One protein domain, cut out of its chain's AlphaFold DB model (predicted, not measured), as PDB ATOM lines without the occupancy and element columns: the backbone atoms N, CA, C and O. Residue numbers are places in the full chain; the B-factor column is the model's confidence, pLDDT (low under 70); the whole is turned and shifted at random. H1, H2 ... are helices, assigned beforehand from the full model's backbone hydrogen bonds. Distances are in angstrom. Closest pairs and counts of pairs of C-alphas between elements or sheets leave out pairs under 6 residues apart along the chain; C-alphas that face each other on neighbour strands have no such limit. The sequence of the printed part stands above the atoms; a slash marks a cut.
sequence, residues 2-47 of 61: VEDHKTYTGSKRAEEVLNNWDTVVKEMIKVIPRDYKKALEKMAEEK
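What this domain is: This is residues 2 to 47 of the 61 residues of an uncharacterized protein of Leptospira vanthielii serovar Holland str. Waz Holland = ATCC 700522 (UniProt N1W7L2). The longest helix, H4, stands free at the far end of an arm, residues 26 to 47, that sticks out from a small head of three short helices. In the head, H1 and H2 form a helical hairpin and H3 is turned across H2. The 46 printed residues hold four named helices, H1 to H4 in chain order, and no named strand, class all helix. The whole is extended, with a radius of gyration of the C-alphas of 16.2 A and spans of 44 by 23 by 17 A.

Where its parts are: Find C-alpha 34 at (20.590, -58.277, -5.290); from there H4 runs 20.2 A to C-alpha 47 at (11.856, -40.134, -4.072). H3, residues 21 to 27, is 10.1 A long, H2, residues 12 to 19, 10.5 A, and H1, residues 3 to 9, 10.0 A from C-alpha 3 at (43.729, -44.815, 4.070).

How they stand to each other: H4 is apart from H1, H2 and H3. H2 and H3 are close but not clearly touching, about perpendicular at 76 degrees; their closest C-alphas, Val 17 and Val 24, are 6.4 A apart. H1 and H2 touch, closest at the C-alphas of Lys 6 and Ala 14, 5.4 A, at a shallow tilt of 16 degrees, opposite ways. Each O i to N i+4 pair is within hydrogen-bond range in H1, H2 and H4; H3 has 1 of 3, beside 3 of 4 O i to N i+3 pairs.

The domain as a whole: Look to Lys 12 and Glu 46 for the C-alphas farthest apart, 44.6 A. The printed part has no cut, no link is long, and no printed residue is under 70 in pLDDT.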
ATOM      1  N   VAL A   2      40.545 -47.326   2.893       95.00
ATOM      2  CA  VAL A   2      41.893 -47.949   2.792       95.00
ATOM      3  C   VAL A   2      42.958 -47.100   3.494       95.00
ATOM      4  O   VAL A   2      43.797 -47.634   4.214       95.00
ATOM      5  N   GLU A   3      42.869 -45.776   3.366       96.62
ATOM      6  CA  GLU A   3      43.729 -44.815   4.070       96.62
ATOM      7  C   GLU A   3      43.607 -44.957   5.590       96.62
ATOM      8  O   GLU A   3      44.611 -45.145   6.267       96.62
ATOM      9  N   ASP A   4      42.379 -44.991   6.119       97.75
ATOM     10  CA  ASP A   4      42.134 -45.247   7.546       97.75
ATOM     11  C   ASP A   4      42.741 -46.576   8.001       97.75
ATOM     12  O   ASP A   4      43.358 -46.655   9.058       97.75
ATOM     13  N   HIS A   5      42.614 -47.631   7.188       97.56
ATOM     14  CA  HIS A   5      43.211 -48.923   7.507       97.56
ATOM     15  C   HIS A   5      44.742 -48.827   7.582       97.56
ATOM     16  O   HIS A   5      45.321 -49.344   8.539       97.56
ATOM     17  N   LYS A   6      45.402 -48.120   6.649       97.31
ATOM     18  CA  LYS A   6      46.844 -47.823   6.744       97.31
ATOM     19  C   LYS A   6      47.151 -47.068   8.040       97.31
ATOM     20  O   LYS A   6      48.034 -47.490   8.779       97.31
ATOM     21  N   THR A   7      46.411 -46.000   8.330       97.31
ATOM     22  CA  THR A   7      46.631 -45.126   9.491       97.31
ATOM     23  C   THR A   7      46.499 -45.871  10.817       97.31
ATOM     24  O   THR A   7      47.355 -45.725  11.684       97.31
ATOM     25  N   TYR A   8      45.467 -46.701  10.980       97.81
ATOM     26  CA  TYR A   8      45.199 -47.384  12.247       97.81
ATOM     27  C   TYR A   8      45.992 -48.679  12.446       97.81
ATOM     28  O   TYR A   8      46.144 -49.117  13.582       97.81
ATOM     29  N   THR A   9      46.483 -49.312  11.375       97.62
ATOM     30  CA  THR A   9      47.144 -50.631  11.470       97.62
ATOM     31  C   THR A   9      48.602 -50.647  11.017       97.62
ATOM     32  O   THR A   9      49.294 -51.634  11.246       97.62
ATOM     33  N   GLY A  10      49.084 -49.594  10.352       95.88
ATOM     34  CA  GLY A  10      50.426 -49.570   9.763       95.88
ATOM     35  C   GLY A  10      50.624 -50.600   8.643       95.88
ATOM     36  O   GLY A  10      51.750 -51.018   8.377       95.88
ATOM     37  N   SER A  11      49.542 -51.056   8.004       97.50
ATOM     38  CA  SER A  11      49.594 -52.103   6.982       97.50
ATOM     39  C   SER A  11      50.444 -51.687   5.774       97.50
ATOM     40  O   SER A  11      50.048 -50.830   4.981       97.50
ATOM     41  N   LYS A  12      51.590 -52.360   5.589       97.12
ATOM     42  CA  LYS A  12      52.456 -52.210   4.401       97.12
ATOM     43  C   LYS A  12      51.709 -52.520   3.106       97.12
ATOM     44  O   LYS A  12      51.882 -51.841   2.102       97.12
ATOM     45  N   ARG A  13      50.806 -53.504   3.146       96.38
ATOM     46  CA  ARG A  13      49.972 -53.845   1.992       96.38
ATOM     47  C   ARG A  13      49.034 -52.697   1.622       96.38
ATOM     48  O   ARG A  13      48.851 -52.423   0.442       96.38
ATOM     49  N   ALA A  14      48.453 -52.017   2.612       96.62
ATOM     50  CA  ALA A  14      47.605 -50.852   2.364       96.62
ATOM     51  C   ALA A  14      48.403 -49.690   1.758       96.62
ATOM     52  O   ALA A  14      47.915 -49.012   0.861       96.62
ATOM     53  N   GLU A  15      49.645 -49.494   2.200       97.25
ATOM     54  CA  GLU A  15      50.559 -48.525   1.599       97.25
ATOM     55  C   GLU A  15      50.871 -48.832   0.128       97.25
ATOM     56  O   GLU A  15      50.747 -47.947  -0.712       97.25
ATOM     57  N   GLU A  16      51.189 -50.081  -0.212       97.19
ATOM     58  CA  GLU A  16      51.405 -50.496  -1.605       97.19
ATOM     59  C   GLU A  16      50.168 -50.287  -2.488       97.19
ATOM     60  O   GLU A  16      50.297 -49.909  -3.654       97.19
ATOM     61  N   VAL A  17      48.972 -50.542  -1.943       96.69
ATOM     62  CA  VAL A  17      47.698 -50.309  -2.639       96.69
ATOM     63  C   VAL A  17      47.497 -48.823  -2.924       96.69
ATOM     64  O   VAL A  17      47.111 -48.475  -4.035       96.69
ATOM     65  N   LEU A  18      47.783 -47.951  -1.954       96.00
ATOM     66  CA  LEU A  18      47.643 -46.501  -2.118       96.00
ATOM     67  C   LEU A  18      48.689 -45.930  -3.083       96.00
ATOM     68  O   LEU A  18      48.359 -45.076  -3.899       96.00
ATOM     69  N   ASN A  19      49.921 -46.444  -3.056       97.62
ATOM     70  CA  ASN A  19      50.984 -46.007  -3.964       97.62
ATOM     71  C   ASN A  19      50.705 -46.375  -5.432       97.62
ATOM     72  O   ASN A  19      51.169 -45.681  -6.330       97.62
ATOM     73  N   ASN A  20      49.945 -47.447  -5.682       97.06
ATOM     74  CA  ASN A  20      49.604 -47.933  -7.024       97.06
ATOM     75  C   ASN A  20      48.095 -47.856  -7.308       97.06
ATOM     76  O   ASN A  20      47.544 -48.704  -8.020       97.06
ATOM     77  N   TRP A  21      47.414 -46.867  -6.726       95.94
ATOM     78  CA  TRP A  21      45.953 -46.816  -6.690       95.94
ATOM     79  C   TRP A  21      45.302 -46.876  -8.078       95.94
ATOM     80  O   TRP A  21      44.372 -47.657  -8.276       95.94
ATOM     81  N   ASP A  22      45.836 -46.145  -9.063       96.56
ATOM     82  CA  ASP A  22      45.310 -46.098 -10.439       96.56
ATOM     83  C   ASP A  22      45.278 -47.463 -11.144       96.56
ATOM     84  O   ASP A  22      44.496 -47.681 -12.078       96.56
ATOM     85  N   THR A  23      46.138 -48.383 -10.715       97.00
ATOM     86  CA  THR A  23      46.185 -49.758 -11.216       97.00
ATOM     87  C   THR A  23      45.272 -50.649 -10.384       97.00
ATOM     88  O   THR A  23      44.390 -51.304 -10.934       97.00
ATOM     89  N   VAL A  24      45.426 -50.627  -9.056       95.75
ATOM     90  CA  VAL A  24      44.719 -51.544  -8.149       95.75
ATOM     91  C   VAL A  24      43.207 -51.315  -8.164       95.75
ATOM     92  O   VAL A  24      42.441 -52.276  -8.132       95.75
ATOM     93  N   VAL A  25      42.749 -50.065  -8.273       95.31
ATOM     94  CA  VAL A  25      41.312 -49.743  -8.276       95.31
ATOM     95  C   VAL A  25      40.565 -50.404  -9.438       95.31
ATOM     96  O   VAL A  25      39.387 -50.731  -9.306       95.31
ATOM     97  N   LYS A  26      41.247 -50.655 -10.563       96.94
ATOM     98  CA  LYS A  26      40.666 -51.313 -11.746       96.94
ATOM     99  C   LYS A  26      40.412 -52.801 -11.518       96.94
ATOM    100  O   LYS A  26      39.555 -53.377 -12.180       96.94
ATOM    101  N   GLU A  27      41.138 -53.411 -10.587       95.00
ATOM    102  CA  GLU A  27      40.999 -54.822 -10.221       95.00
ATOM    103  C   GLU A  27      39.955 -55.035  -9.112       95.00
ATOM    104  O   GLU A  27      39.540 -56.163  -8.846       95.00
ATOM    105  N   MET A  28      39.499 -53.963  -8.455       94.44
ATOM    106  CA  MET A  28      38.525 -54.064  -7.373       94.44
ATOM    107  C   MET A  28      37.114 -54.337  -7.904       94.44
ATOM    108  O   MET A  28      36.548 -53.568  -8.681       94.44
ATOM    109  N   ILE A  29      36.495 -55.415  -7.416       95.31
ATOM    110  CA  ILE A  29      35.129 -55.790  -7.792       95.31
ATOM    111  C   ILE A  29      34.130 -55.089  -6.874       95.31
ATOM    112  O   ILE A  29      34.069 -55.345  -5.669       95.31
ATOM    113  N   LYS A  30      33.280 -54.239  -7.458       93.62
ATOM    114  CA  LYS A  30      32.141 -53.657  -6.745       93.62
ATOM    115  C   LYS A  30      31.022 -54.689  -6.613       93.62
ATOM    116  O   LYS A  30      30.280 -54.940  -7.560       93.62
ATOM    117  N   VAL A  31      30.867 -55.249  -5.417       94.12
ATOM    118  CA  VAL A  31      29.780 -56.186  -5.109       94.12
ATOM    119  C   VAL A  31      28.581 -55.422  -4.555       94.12
ATOM    120  O   VAL A  31      28.681 -54.747  -3.533       94.12
ATOM    121  N   ILE A  32      27.432 -55.543  -5.221       91.06
ATOM    122  CA  ILE A  32      26.144 -55.032  -4.736       91.06
ATOM    123  C   ILE A  32      25.197 -56.227  -4.572       91.06
ATOM    124  O   ILE A  32      24.905 -56.900  -5.565       91.06
ATOM    125  N   PRO A  33      24.694 -56.510  -3.356       95.19
ATOM    126  CA  PRO A  33      23.713 -57.568  -3.147       95.19
ATOM    127  C   PRO A  33      22.422 -57.310  -3.930       95.19
ATOM    128  O   PRO A  33      21.954 -56.173  -4.013       95.19
ATOM    129  N   ARG A  34      21.814 -58.374  -4.471       93.69
ATOM    130  CA  ARG A  34      20.590 -58.277  -5.290       93.69
ATOM    131  C   ARG A  34      19.453 -57.575  -4.553       93.69
ATOM    132  O   ARG A  34      18.811 -56.699  -5.120       93.69
ATOM    133  N   ASP A  35      19.234 -57.931  -3.294       93.12
ATOM    134  CA  ASP A  35      18.128 -57.366  -2.521       93.12
ATOM    135  C   ASP A  35      18.414 -55.934  -2.072       93.12
ATOM    136  O   ASP A  35      17.511 -55.102  -2.056       93.12
ATOM    137  N   TYR A  36      19.684 -55.605  -1.822       93.50
ATOM    138  CA  TYR A  36      20.081 -54.225  -1.556       93.50
ATOM    139  C   TYR A  36      19.857 -53.335  -2.783       93.50
ATOM    140  O   TYR A  36      19.335 -52.232  -2.657       93.50
ATOM    141  N   LYS A  37      20.162 -53.838  -3.987       92.00
ATOM    142  CA  LYS A  37      19.867 -53.131  -5.238       92.00
ATOM    143  C   LYS A  37      18.366 -52.843  -5.388       92.00
ATOM    144  O   LYS A  37      18.012 -51.700  -5.648       92.00
ATOM    145  N   LYS A  38      17.498 -53.831  -5.141       92.81
ATOM    146  CA  LYS A  38      16.034 -53.645  -5.184       92.81
ATOM    147  C   LYS A  38      15.542 -52.607  -4.174       92.81
ATOM    148  O   LYS A  38      14.676 -51.801  -4.489       92.81
ATOM    149  N   ALA A  39      16.092 -52.616  -2.957       93.25
ATOM    150  CA  ALA A  39      15.746 -51.626  -1.941       93.25
ATOM    151  C   ALA A  39      16.148 -50.206  -2.374       93.25
ATOM    152  O   ALA A  39      15.365 -49.275  -2.206       93.25
ATOM    153  N   LEU A  40      17.332 -50.049  -2.978       91.38
ATOM    154  CA  LEU A  40      17.778 -48.767  -3.530       91.38
ATOM    155  C   LEU A  40      16.886 -48.281  -4.681       91.38
ATOM    156  O   LEU A  40      16.583 -47.093  -4.739       91.38
ATOM    157  N   GLU A  41      16.457 -49.180  -5.569       92.56
ATOM    158  CA  GLU A  41      15.537 -48.865  -6.673       92.56
ATOM    159  C   GLU A  41      14.182 -48.382  -6.138       92.56
ATOM    160  O   GLU A  41      13.741 -47.294  -6.498       92.56
ATOM    161  N   LYS A  42      13.593 -49.101  -5.175       91.75
ATOM    162  CA  LYS A  42      12.334 -48.702  -4.530       91.75
ATOM    163  C   LYS A  42      12.431 -47.330  -3.850       91.75
ATOM    164  O   LYS A  42      11.563 -46.484  -4.041       91.75
ATOM    165  N   MET A  43      13.514 -47.070  -3.112       90.19
ATOM    166  CA  MET A  43      13.745 -45.757  -2.493       90.19
ATOM    167  C   MET A  43      13.915 -44.640  -3.533       90.19
ATOM    168  O   MET A  43      13.584 -43.488  -3.259       90.19
ATOM    169  N   ALA A  44      14.479 -44.937  -4.706       89.38
ATOM    170  CA  ALA A  44      14.628 -43.961  -5.783       89.38
ATOM    171  C   ALA A  44      13.290 -43.662  -6.479       89.38
ATOM    172  O   ALA A  44      13.022 -42.506  -6.813       89.38
ATOM    173  N   GLU A  45      12.443 -44.675  -6.658       87.12
ATOM    174  CA  GLU A  45      11.080 -44.537  -7.180       87.12
ATOM    175  C   GLU A  45      10.211 -43.692  -6.241       87.12
ATOM    176  O   GLU A  45       9.631 -42.700  -6.684       87.12
ATOM    177  N   GLU A  46      10.226 -43.991  -4.938       82.12
ATOM    178  CA  GLU A  46       9.524 -43.218  -3.901       82.12
ATOM    179  C   GLU A  46       9.972 -41.744  -3.900       82.12
ATOM    180  O   GLU A  46       9.149 -40.827  -3.957       82.12
ATOM    181  N   LYS A  47      11.289 -41.494  -3.976       77.25
ATOM    182  CA  LYS A  47      11.856 -40.134  -4.072       77.25
ATOM    183  C   LYS A  47      11.502 -39.399  -5.366       77.25
ATOM    184  O   LYS A  47      11.560 -38.170  -5.402       77.25
TER     185      LYS A  47